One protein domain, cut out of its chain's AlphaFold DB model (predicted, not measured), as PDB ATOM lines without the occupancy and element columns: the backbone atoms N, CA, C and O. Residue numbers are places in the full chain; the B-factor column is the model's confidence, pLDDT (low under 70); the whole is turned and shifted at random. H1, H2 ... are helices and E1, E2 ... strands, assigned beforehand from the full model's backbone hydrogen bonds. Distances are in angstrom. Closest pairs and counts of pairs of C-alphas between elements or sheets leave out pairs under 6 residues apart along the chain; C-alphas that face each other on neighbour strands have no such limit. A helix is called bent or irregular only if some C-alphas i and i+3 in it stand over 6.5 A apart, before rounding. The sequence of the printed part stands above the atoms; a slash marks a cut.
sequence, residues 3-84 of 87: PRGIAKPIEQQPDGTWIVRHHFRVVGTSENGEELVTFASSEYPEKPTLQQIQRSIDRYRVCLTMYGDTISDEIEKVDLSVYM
ATOM      1  N   PRO A   3     -32.008   3.411 -10.552       95.00
ATOM      2  CA  PRO A   3     -31.052   2.317 -10.437       95.00
ATOM      3  C   PRO A   3     -31.762   0.977 -10.226       95.00
ATOM      4  O   PRO A   3     -32.689   0.866  -9.416       95.00
ATOM      5  N   ARG A   4     -31.323  -0.065 -10.935       92.69
ATOM      6  CA  ARG A   4     -31.941  -1.399 -10.899       92.69
ATOM      7  C   ARG A   4     -32.005  -1.980  -9.489       92.69
ATOM      8  O   ARG A   4     -32.986  -2.651  -9.170       92.69
ATOM      9  N   GLY A   5     -30.990  -1.710  -8.665       88.75
ATOM     10  CA  GLY A   5     -30.881  -2.216  -7.295       88.75
ATOM     11  C   GLY A   5     -31.955  -1.688  -6.341       88.75
ATOM     12  O   GLY A   5     -32.303  -2.378  -5.388       88.75
ATOM     13  N   ILE A   6     -32.523  -0.507  -6.615       91.06
ATOM     14  CA  ILE A   6     -33.559   0.104  -5.765       91.06
ATOM     15  C   ILE A   6     -34.959   0.036  -6.378       91.06
ATOM     16  O   ILE A   6     -35.949   0.283  -5.694       91.06
ATOM     17  N   ALA A   7     -35.067  -0.282  -7.668       92.56
ATOM     18  CA  ALA A   7     -36.340  -0.295  -8.368       92.56
ATOM     19  C   ALA A   7     -37.153  -1.554  -8.006       92.56
ATOM     20  O   ALA A   7     -36.996  -2.617  -8.613       92.56
ATOM     21  N   LYS A   8     -38.025  -1.433  -6.998       93.88
ATOM     22  CA  LYS A   8     -38.903  -2.520  -6.543       93.88
ATOM     23  C   LYS A   8     -40.126  -2.693  -7.462       93.88
ATOM     24  O   LYS A   8     -40.713  -1.680  -7.863       93.88
ATOM     25  N   PRO A   9     -40.556  -3.939  -7.758       93.81
ATOM     26  CA  PRO A   9     -41.790  -4.205  -8.504       93.81
ATOM     27  C   PRO A   9     -43.047  -3.682  -7.805       93.81
ATOM     28  O   PRO A   9     -43.989  -3.264  -8.468       93.81
ATOM     29  N   ILE A  10     -43.063  -3.681  -6.473       94.75
ATOM     30  CA  ILE A  10     -44.137  -3.117  -5.660       94.75
ATOM     31  C   ILE A  10     -43.540  -2.459  -4.419       94.75
ATOM     32  O   ILE A  10     -42.640  -3.016  -3.792       94.75
ATOM     33  N   GLU A  11     -44.023  -1.273  -4.066       95.00
ATOM     34  CA  GLU A  11     -43.678  -0.617  -2.803       95.00
ATOM     35  C   GLU A  11     -44.741   0.404  -2.397       95.00
ATOM     36  O   GLU A  11     -45.456   0.942  -3.247       95.00
ATOM     37  N   GLN A  12     -44.822   0.677  -1.095       95.50
ATOM     38  CA  GLN A  12     -45.574   1.811  -0.573       95.50
ATOM     39  C   GLN A  12     -44.668   3.045  -0.520       95.50
ATOM     40  O   GLN A  12     -43.551   2.991  -0.003       95.50
ATOM     41  N   GLN A  13     -45.153   4.153  -1.063       94.69
ATOM     42  CA  GLN A  13     -44.508   5.455  -1.018       94.69
ATOM     43  C   GLN A  13     -44.760   6.153   0.331       94.69
ATOM     44  O   GLN A  13     -45.686   5.784   1.058       94.69
ATOM     45  N   PRO A  14     -43.959   7.176   0.693       95.69
ATOM     46  CA  PRO A  14     -44.099   7.874   1.975       95.69
ATOM     47  C   PRO A  14     -45.465   8.533   2.216       95.69
ATOM     48  O   PRO A  14     -45.833   8.771   3.362       95.69
ATOM     49  N   ASP A  15     -46.207   8.837   1.152       96.06
ATOM     50  CA  ASP A  15     -47.557   9.406   1.198       96.06
ATOM     51  C   ASP A  15     -48.662   8.344   1.378       96.06
ATOM     52  O   ASP A  15     -49.840   8.685   1.473       96.06
ATOM     53  N   GLY A  16     -48.291   7.063   1.449       95.38
ATOM     54  CA  GLY A  16     -49.200   5.930   1.585       95.38
ATOM     55  C   GLY A  16     -49.617   5.287   0.260       95.38
ATOM     56  O   GLY A  16     -50.170   4.183   0.297       95.38
ATOM     57  N   THR A  17     -49.311   5.909  -0.884       97.06
ATOM     58  CA  THR A  17     -49.639   5.399  -2.221       97.06
ATOM     59  C   THR A  17     -48.823   4.149  -2.538       97.06
ATOM     60  O   THR A  17     -47.620   4.088  -2.303       97.06
ATOM     61  N   TRP A  18     -49.456   3.127  -3.103       96.62
ATOM     62  CA  TRP A  18     -48.781   1.930  -3.592       96.62
ATOM     63  C   TRP A  18     -48.445   2.074  -5.067       96.62
ATOM     64  O   TRP A  18     -49.335   2.276  -5.892       96.62
ATOM     65  N   ILE A  19     -47.174   1.903  -5.414       96.00
ATOM     66  CA  ILE A  19     -46.722   1.871  -6.804       96.00
ATOM     67  C   ILE A  19     -46.394   0.440  -7.214       96.00
ATOM     68  O   ILE A  19     -45.685  -0.284  -6.517       96.00
ATOM     69  N   VAL A  20     -46.903   0.044  -8.376       95.62
ATOM     70  CA  VAL A  20     -46.598  -1.226  -9.038       95.62
ATOM     71  C   VAL A  20     -45.855  -0.920 -10.323       95.62
ATOM     72  O   VAL A  20     -46.337  -0.135 -11.138       95.62
ATOM     73  N   ARG A  21     -44.699  -1.547 -10.522       94.75
ATOM     74  CA  ARG A  21     -43.811  -1.358 -11.669       94.75
ATOM     75  C   ARG A  21     -43.663  -2.652 -12.448       94.75
ATOM     76  O   ARG A  21     -43.373  -3.694 -11.871       94.75
ATOM     77  N   HIS A  22     -43.817  -2.564 -13.758       91.88
ATOM     78  CA  HIS A  22     -43.639  -3.663 -14.699       91.88
ATOM     79  C   HIS A  22     -42.870  -3.173 -15.930       91.88
ATOM     80  O   HIS A  22     -42.661  -1.976 -16.113       91.88
ATOM     81  N   HIS A  23     -42.446  -4.097 -16.788       91.25
ATOM     82  CA  HIS A  23     -41.661  -3.787 -17.988       91.25
ATOM     83  C   HIS A  23     -40.335  -3.070 -17.704       91.25
ATOM     84  O   HIS A  23     -40.056  -2.005 -18.257       91.25
ATOM     85  N   PHE A  24     -39.517  -3.635 -16.819       91.69
ATOM     86  CA  PHE A  24     -38.207  -3.066 -16.532       91.69
ATOM     87  C   PHE A  24     -37.298  -3.180 -17.758       91.69
ATOM     88  O   PHE A  24     -37.003  -4.276 -18.213       91.69
ATOM     89  N   ARG A  25     -36.827  -2.048 -18.282       90.62
ATOM     90  CA  ARG A  25     -35.873  -2.004 -19.399       90.62
ATOM     91  C   ARG A  25     -34.622  -1.259 -18.987       90.62
ATOM     92  O   ARG A  25     -34.725  -0.133 -18.499       90.62
ATOM     93  N   VAL A  26     -33.457  -1.854 -19.223       93.06
ATOM     94  CA  VAL A  26     -32.171  -1.171 -19.048       93.06
ATOM     95  C   VAL A  26     -32.044  -0.091 -20.117       93.06
ATOM     96  O   VAL A  26     -32.220  -0.352 -21.305       93.06
ATOM     97  N   VAL A  27     -31.772   1.134 -19.681       95.00
ATOM     98  CA  VAL A  27     -31.615   2.311 -20.551       95.00
ATOM     99  C   VAL A  27     -30.204   2.893 -20.501       95.00
ATOM    100  O   VAL A  27     -29.902   3.824 -21.240       95.00
ATOM    101  N   GLY A  28     -29.337   2.354 -19.645       94.44
ATOM    102  CA  GLY A  28     -27.943   2.759 -19.550       94.44
ATOM    103  C   GLY A  28     -27.311   2.352 -18.228       94.44
ATOM    104  O   GLY A  28     -27.859   1.547 -17.475       94.44
ATOM    105  N   THR A  29     -26.168   2.963 -17.943       96.00
ATOM    106  CA  THR A  29     -25.388   2.748 -16.725       96.00
ATOM    107  C   THR A  29     -25.063   4.105 -16.107       96.00
ATOM    108  O   THR A  29     -24.743   5.048 -16.831       96.00
ATOM    109  N   SER A  30     -25.192   4.232 -14.786       92.00
ATOM    110  CA  SER A  30     -24.814   5.444 -14.055       92.00
ATOM    111  C   SER A  30     -23.291   5.619 -14.019       92.00
ATOM    112  O   SER A  30     -22.542   4.683 -14.295       92.00
ATOM    113  N   GLU A  31     -22.813   6.800 -13.618       91.69
ATOM    114  CA  GLU A  31     -21.374   7.060 -13.427       91.69
ATOM    115  C   GLU A  31     -20.723   6.099 -12.418       91.69
ATOM    116  O   GLU A  31     -19.542   5.782 -12.530       91.69
ATOM    117  N   ASN A  32     -21.514   5.575 -11.478       90.94
ATOM    118  CA  ASN A  32     -21.071   4.616 -10.467       90.94
ATOM    119  C   ASN A  32     -21.146   3.151 -10.943       90.94
ATOM    120  O   ASN A  32     -20.885   2.244 -10.157       90.94
ATOM    121  N   GLY A  33     -21.515   2.899 -12.204       93.00
ATOM    122  CA  GLY A  33     -21.593   1.550 -12.771       93.00
ATOM    123  C   GLY A  33     -22.918   0.816 -12.538       93.00
ATOM    124  O   GLY A  33     -23.019  -0.362 -12.869       93.00
ATOM    125  N   GLU A  34     -23.946   1.472 -11.992       94.50
ATOM    126  CA  GLU A  34     -25.246   0.834 -11.747       94.50
ATOM    127  C   GLU A  34     -26.122   0.851 -13.002       94.50
ATOM    128  O   GLU A  34     -26.262   1.888 -13.653       94.50
ATOM    129  N   GLU A  35     -26.778  -0.266 -13.316       96.75
ATOM    130  CA  GLU A  35     -27.785  -0.292 -14.378       96.75
ATOM    131  C   GLU A  35     -28.940   0.654 -14.050       96.75
ATOM    132  O   GLU A  35     -29.547   0.593 -12.978       96.75
ATOM    133  N   LEU A  36     -29.274   1.509 -15.007       96.56
ATOM    134  CA  LEU A  36     -30.425   2.390 -14.944       96.56
ATOM    135  C   LEU A  36     -31.571   1.753 -15.714       96.56
ATOM    136  O   LEU A  36     -31.420   1.389 -16.880       96.56
ATOM    137  N   VAL A  37     -32.734   1.659 -15.074       95.69
ATOM    138  CA  VAL A  37     -33.937   1.078 -15.665       95.69
ATOM    139  C   VAL A  37     -35.067   2.086 -15.808       95.69
ATOM    140  O   VAL A  37     -35.274   2.964 -14.964       95.69
ATOM    141  N   THR A  38     -35.832   1.935 -16.880       94.94
ATOM    142  CA  THR A  38     -37.179   2.493 -17.018       94.94
ATOM    143  C   THR A  38     -38.220   1.394 -16.818       94.94
ATOM    144  O   THR A  38     -37.889   0.214 -16.887       94.94
ATOM    145  N   PHE A  39     -39.462   1.775 -16.537       93.88
ATOM    146  CA  PHE A  39     -40.574   0.861 -16.288       93.88
ATOM    147  C   PHE A  39     -41.901   1.556 -16.592       93.88
ATOM    148  O   PHE A  39     -42.002   2.783 -16.529       93.88
ATOM    149  N   ALA A  40     -42.925   0.759 -16.875       92.94
ATOM    150  CA  ALA A  40     -44.309   1.192 -16.776       92.94
ATOM    151  C   ALA A  40     -44.771   1.057 -15.320       92.94
ATOM    152  O   ALA A  40     -44.347   0.142 -14.609       92.94
ATOM    153  N   SER A  41     -45.629   1.964 -14.858       94.44
ATOM    154  CA  SER A  41     -46.130   1.928 -13.487       94.44
ATOM    155  C   SER A  41     -47.621   2.194 -13.376       94.44
ATOM    156  O   SER A  41     -48.272   2.714 -14.282       94.44
ATOM    157  N   SER A  42     -48.184   1.791 -12.246       95.75
ATOM    158  CA  SER A  42     -49.553   2.095 -11.846       95.75
ATOM    159  C   SER A  42     -49.582   2.385 -10.358       95.75
ATOM    160  O   SER A  42     -48.902   1.712  -9.585       95.75
ATOM    161  N   GLU A  43     -50.368   3.383  -9.981       96.81
ATOM    162  CA  GLU A  43     -50.511   3.837  -8.605       96.81
ATOM    163  C   GLU A  43     -51.868   3.412  -8.049       96.81
ATOM    164  O   GLU A  43     -52.873   3.375  -8.767       96.81
ATOM    165  N   TYR A  44     -51.882   3.070  -6.768       96.75
ATOM    166  CA  TYR A  44     -53.056   2.606  -6.051       96.75
ATOM    167  C   TYR A  44     -53.106   3.264  -4.666       96.75
ATOM    168  O   TYR A  44     -52.079   3.343  -3.997       96.75
ATOM    169  N   PRO A  45     -54.285   3.699  -4.195       96.75
ATOM    170  CA  PRO A  45     -54.420   4.293  -2.862       96.75
ATOM    171  C   PRO A  45     -54.249   3.268  -1.726       96.75
ATOM    172  O   PRO A  45     -53.937   3.632  -0.599       96.75
ATOM    173  N   GLU A  46     -54.444   1.981  -2.018       95.38
ATOM    174  CA  GLU A  46     -54.282   0.857  -1.093       95.38
ATOM    175  C   GLU A  46     -53.435  -0.233  -1.756       95.38
ATOM    176  O   GLU A  46     -53.260  -0.230  -2.979       95.38
ATOM    177  N   LYS A  47     -52.939  -1.196  -0.967       93.94
ATOM    178  CA  LYS A  47     -52.138  -2.308  -1.492       93.94
ATOM    179  C   LYS A  47     -52.942  -3.086  -2.545       93.94
ATOM    180  O   LYS A  47     -53.957  -3.694  -2.195       93.94
ATOM    181  N   PRO A  48     -52.512  -3.110  -3.817       95.44
ATOM    182  CA  PRO A  48     -53.281  -3.749  -4.872       95.44
ATOM    183  C   PRO A  48     -53.252  -5.272  -4.742       95.44
ATOM    184  O   PRO A  48     -52.251  -5.882  -4.368       95.44
ATOM    185  N   THR A  49     -54.358  -5.901  -5.121       94.69
ATOM    186  CA  THR A  49     -54.445  -7.357  -5.276       94.69
ATOM    187  C   THR A  49     -53.708  -7.821  -6.535       94.69
ATOM    188  O   THR A  49     -53.612  -7.080  -7.517       94.69
ATOM    189  N   LEU A  50     -53.287  -9.093  -6.581       93.44
ATOM    190  CA  LEU A  50     -52.703  -9.681  -7.797       93.44
ATOM    191  C   LEU A  50     -53.614  -9.539  -9.025       93.44
ATOM    192  O   LEU A  50     -53.128  -9.322 -10.130       93.44
ATOM    193  N   GLN A  51     -54.938  -9.601  -8.846       93.81
ATOM    194  CA  GLN A  51     -55.886  -9.397  -9.944       93.81
ATOM    195  C   GLN A  51     -55.857  -7.958 -10.480       93.81
ATOM    196  O   GLN A  51     -55.949  -7.754 -11.690       93.81
ATOM    197  N   GLN A  52     -55.726  -6.951  -9.611       94.69
ATOM    198  CA  GLN A  52     -55.591  -5.552 -10.035       94.69
ATOM    199  C   GLN A  52     -54.266  -5.304 -10.761       94.69
ATOM    200  O   GLN A  52     -54.253  -4.550 -11.738       94.69
ATOM    201  N   ILE A  53     -53.189  -5.956 -10.316       94.94
ATOM    202  CA  ILE A  53     -51.868  -5.905 -10.953       94.94
ATOM    203  C   ILE A  53     -51.921  -6.548 -12.339       94.94
ATOM    204  O   ILE A  53     -51.576  -5.895 -13.324       94.94
ATOM    205  N   GLN A  54     -52.446  -7.775 -12.437       93.75
ATOM    206  CA  GLN A  54     -52.605  -8.488 -13.706       93.75
ATOM    207  C   GLN A  54     -53.416  -7.660 -14.706       93.75
ATOM    208  O   GLN A  54     -52.970  -7.432 -15.826       93.75
ATOM    209  N   ARG A  55     -54.557  -7.102 -14.276       93.88
ATOM    210  CA  ARG A  55     -55.371  -6.215 -15.122       93.88
ATOM    211  C   ARG A  55     -54.605  -4.984 -15.594       93.88
ATOM    212  O   ARG A  55     -54.884  -4.493 -16.683       93.88
ATOM    213  N   SER A  56     -53.695  -4.445 -14.784       93.75
ATOM    214  CA  SER A  56     -52.878  -3.309 -15.210       93.75
ATOM    215  C   SER A  56     -51.887  -3.694 -16.299       93.75
ATOM    216  O   SER A  56     -51.804  -3.013 -17.320       93.75
ATOM    217  N   ILE A  57     -51.219  -4.835 -16.129       93.50
ATOM    218  CA  ILE A  57     -50.292  -5.381 -17.125       93.50
ATOM    219  C   ILE A  57     -51.038  -5.731 -18.419       93.50
ATOM    220  O   ILE A  57     -50.547  -5.432 -19.503       93.50
ATOM    221  N   ASP A  58     -52.256  -6.271 -18.336       92.31
ATOM    222  CA  ASP A  58     -53.086  -6.556 -19.512       92.31
ATOM    223  C   ASP A  58     -53.493  -5.286 -20.267       92.31
ATOM    224  O   ASP A  58     -53.404  -5.241 -21.495       92.31
ATOM    225  N   ARG A  59     -53.873  -4.214 -19.558       91.50
ATOM    226  CA  ARG A  59     -54.117  -2.908 -20.201       91.50
ATOM    227  C   ARG A  59     -52.862  -2.386 -20.892       91.50
ATOM    228  O   ARG A  59     -52.944  -1.837 -21.988       91.50
ATOM    229  N   TYR A  60     -51.708  -2.572 -20.264       92.38
ATOM    230  CA  TYR A  60     -50.435  -2.156 -20.825       92.38
ATOM    231  C   TYR A  60     -50.038  -2.982 -22.062       92.38
ATOM    232  O   TYR A  60     -49.599  -2.408 -23.055       92.38
ATOM    233  N   ARG A  61     -50.296  -4.299 -22.079       91.19
ATOM    234  CA  ARG A  61     -50.156  -5.153 -23.277       91.19
ATOM    235  C   ARG A  61     -50.969  -4.615 -24.449       91.19
ATOM    236  O   ARG A  61     -50.436  -4.457 -25.543       91.19
ATOM    237  N   VAL A  62     -52.242  -4.296 -24.212       90.50
ATOM    238  CA  VAL A  62     -53.123  -3.727 -25.244       90.50
ATOM    239  C   VAL A  62     -52.560  -2.401 -25.761       90.50
ATOM    240  O   VAL A  62     -52.488  -2.201 -26.971       90.50
ATOM    241  N   CYS A  63     -52.098  -1.532 -24.861       88.25
ATOM    242  CA  CYS A  63     -51.452  -0.269 -25.214       88.25
ATOM    243  C   CYS A  63     -50.265  -0.484 -26.171       88.25
ATOM    244  O   CYS A  63     -50.247   0.100 -27.251       88.25
ATOM    245  N   LEU A  64     -49.338  -1.394 -25.844       88.25
ATOM    246  CA  LEU A  64     -48.190  -1.707 -26.707       88.25
ATOM    247  C   LEU A  64     -48.629  -2.139 -28.112       88.25
ATOM    248  O   LEU A  64     -48.120  -1.619 -29.101       88.25
ATOM    249  N   THR A  65     -49.632  -3.017 -28.212       88.19
ATOM    250  CA  THR A  65     -50.135  -3.458 -29.525       88.19
ATOM    251  C   THR A  65     -50.767  -2.330 -30.334       88.19
ATOM    252  O   THR A  65     -50.553  -2.261 -31.543       88.19
ATOM    253  N   MET A  66     -51.511  -1.424 -29.688       89.56
ATOM    254  CA  MET A  66     -52.131  -0.280 -30.367       89.56
ATOM    255  C   MET A  66     -51.089   0.684 -30.936       89.56
ATOM    256  O   MET A  66     -51.314   1.256 -32.000       89.56
ATOM    257  N   TYR A  67     -49.956   0.848 -30.253       87.06
ATOM    258  CA  TYR A  67     -48.864   1.713 -30.701       87.06
ATOM    259  C   TYR A  67     -47.845   1.007 -31.609       87.06
ATOM    260  O   TYR A  67     -46.886   1.637 -32.047       87.06
ATOM    261  N   GLY A  68     -48.068  -0.268 -31.953       83.81
ATOM    262  CA  GLY A  68     -47.181  -1.039 -32.830       83.81
ATOM    263  C   GLY A  68     -45.882  -1.499 -32.163       83.81
ATOM    264  O   GLY A  68     -44.955  -1.916 -32.858       83.81
ATOM    265  N   ASP A  69     -45.810  -1.445 -30.834       83.56
ATOM    266  CA  ASP A  69     -44.665  -1.932 -30.075       83.56
ATOM    267  C   ASP A  69     -44.684  -3.461 -29.963       83.56
ATOM    268  O   ASP A  69     -45.728  -4.109 -29.853       83.56
ATOM    269  N   THR A  70     -43.492  -4.057 -29.939       79.56
ATOM    270  CA  THR A  70     -43.338  -5.496 -29.694       79.56
ATOM    271  C   THR A  70     -43.564  -5.808 -28.215       79.56
ATOM    272  O   THR A  70     -42.920  -5.219 -27.340       79.56
ATOM    273  N   ILE A  71     -44.452  -6.765 -27.935       80.19
ATOM    274  CA  ILE A  71     -44.625  -7.325 -26.592       80.19
ATOM    275  C   ILE A  71     -43.434  -8.246 -26.306       80.19
ATOM    276  O   ILE A  71     -43.189  -9.183 -27.060       80.19
ATOM    277  N   SER A  72     -42.688  -7.984 -25.233       80.06
ATOM    278  CA  SER A  72     -41.623  -8.878 -24.770       80.06
ATOM    279  C   SER A  72     -42.183 -10.058 -23.969       80.06
ATOM    280  O   SER A  72     -43.239  -9.942 -23.340       80.06
ATOM    281  N   ASP A  73     -41.436 -11.163 -23.906       79.31
ATOM    282  CA  ASP A  73     -41.765 -12.323 -23.062       79.31
ATOM    283  C   ASP A  73     -41.982 -11.943 -21.589       79.31
ATOM    284  O   ASP A  73     -42.849 -12.509 -20.930       79.31
ATOM    285  N   GLU A  74     -41.252 -10.949 -21.077       76.00
ATOM    286  CA  GLU A  74     -41.414 -10.429 -19.708       76.00
ATOM    287  C   GLU A  74     -42.817  -9.876 -19.447       76.00
ATOM    288  O   GLU A  74     -43.320  -9.909 -18.322       76.00
ATOM    289  N   ILE A  75     -43.447  -9.348 -20.494       82.31
ATOM    290  CA  ILE A  75     -44.802  -8.836 -20.435       82.31
ATOM    291  C   ILE A  75     -45.799  -9.917 -20.790       82.31
ATOM    292  O   ILE A  75     -46.822  -9.972 -20.124       82.31
ATOM    293  N   GLU A  76     -45.540 -10.785 -21.763       82.06
ATOM    294  CA  GLU A  76     -46.443 -11.882 -22.136       82.06
ATOM    295  C   GLU A  76     -46.593 -12.923 -21.010       82.06
ATOM    296  O   GLU A  76     -47.707 -13.342 -20.682       82.06
ATOM    297  N   LYS A  77     -45.488 -13.267 -20.347       83.88
ATOM    298  CA  LYS A  77     -45.383 -14.309 -19.313       83.88
ATOM    299  C   LYS A  77     -44.973 -13.709 -17.972       83.88
ATOM    300  O   LYS A  77     -44.071 -14.208 -17.306       83.88
ATOM    301  N   VAL A  78     -45.619 -12.604 -17.600       83.62
ATOM    302  CA  VAL A  78     -45.306 -11.909 -16.352       83.62
ATOM    303  C   VAL A  78     -45.435 -12.857 -15.159       83.62
ATOM    304  O   VAL A  78     -46.482 -13.463 -14.928       83.62
ATOM    305  N   ASP A  79     -44.356 -12.984 -14.396       87.75
ATOM    306  CA  ASP A  79     -44.377 -13.710 -13.136       87.75
ATOM    307  C   ASP A  79     -44.993 -12.809 -12.064       87.75
ATOM    308  O   ASP A  79     -44.383 -11.841 -11.616       87.75
ATOM    309  N   LEU A  80     -46.225 -13.110 -11.654       89.50
ATOM    310  CA  LEU A  80     -46.916 -12.333 -10.626       89.50
ATOM    311  C   LEU A  80     -46.329 -12.530  -9.221       89.50
ATOM    312  O   LEU A  80     -46.604 -11.717  -8.334       89.50
ATOM    313  N   SER A  81     -45.525 -13.573  -8.996       89.75
ATOM    314  CA  SER A  81     -44.930 -13.839  -7.683       89.75
ATOM    315  C   SER A  81     -43.967 -12.730  -7.247       89.75
ATOM    316  O   SER A  81     -43.834 -12.467  -6.053       89.75
ATOM    317  N   VAL A  82     -43.394 -11.979  -8.193       88.94
ATOM    318  CA  VAL A  82     -42.508 -10.837  -7.906       88.94
ATOM    319  C   VAL A  82     -43.218  -9.688  -7.178       88.94
ATOM    320  O   VAL A  82     -42.554  -8.857  -6.562       88.94
ATOM    321  N   TYR A  83     -44.555  -9.646  -7.212       88.38
ATOM    322  CA  TYR A  83     -45.376  -8.659  -6.496       88.38
ATOM    323  C   TYR A  83     -45.895  -9.169  -5.145       88.38
ATOM    324  O   TYR A  83     -46.575  -8.436  -4.429       88.38
ATOM    325  N   MET A  84     -45.606 -10.425  -4.797       83.25
ATOM    326  CA  MET A  84     -46.032 -11.027  -3.531       83.25
ATOM    327  C   MET A  84     -45.074 -10.729  -2.376       83.25
ATOM    328  O   MET A  84     -45.456 -10.905  -1.221       83.25
TER     329      MET A  84
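This is residues 3 to 84 of the 87 residues of an uncharacterized protein of Escherichia coli (UniProt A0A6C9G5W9). A long hairpin, E2 and E3, bent at residues 23 and 40, has E1 beside E2 and H1 packed on it away from its loop; H2 and H3 fold back past H1. The 82 printed residues include an antiparallel meander, E1 E2 E3, successive neighbours, then three helices: mixed class. The whole is compact, radius of gyration of the C-alphas 13.5 A, spans 38 by 35 by 21 A.

Start at E1, residues 10 to 12, a hairpin with E2, residues 18 to 29; N 19 and O 11 are 2.9 A apart. E3, residues 35 to 44, makes E2's other hairpin; N 22 and O 40 are 2.9 A apart. H1, residues 50 to 66, has every O i to N i+4 pair within hydrogen-bond range. It only grazes the sheet, as do H2, residues 73 to 76, and H3, residues 80 to 83.

Find C-alpha 10 at (-44.137, -3.117, -5.660), beginning E1, and C-alpha 83 at (-45.376, -8.659, -6.496), ending H3. E2 and E3 each span 26.8 A, H1 24.5 A.

The printed part has no cut; no printed residue is under 70 in pLDDT.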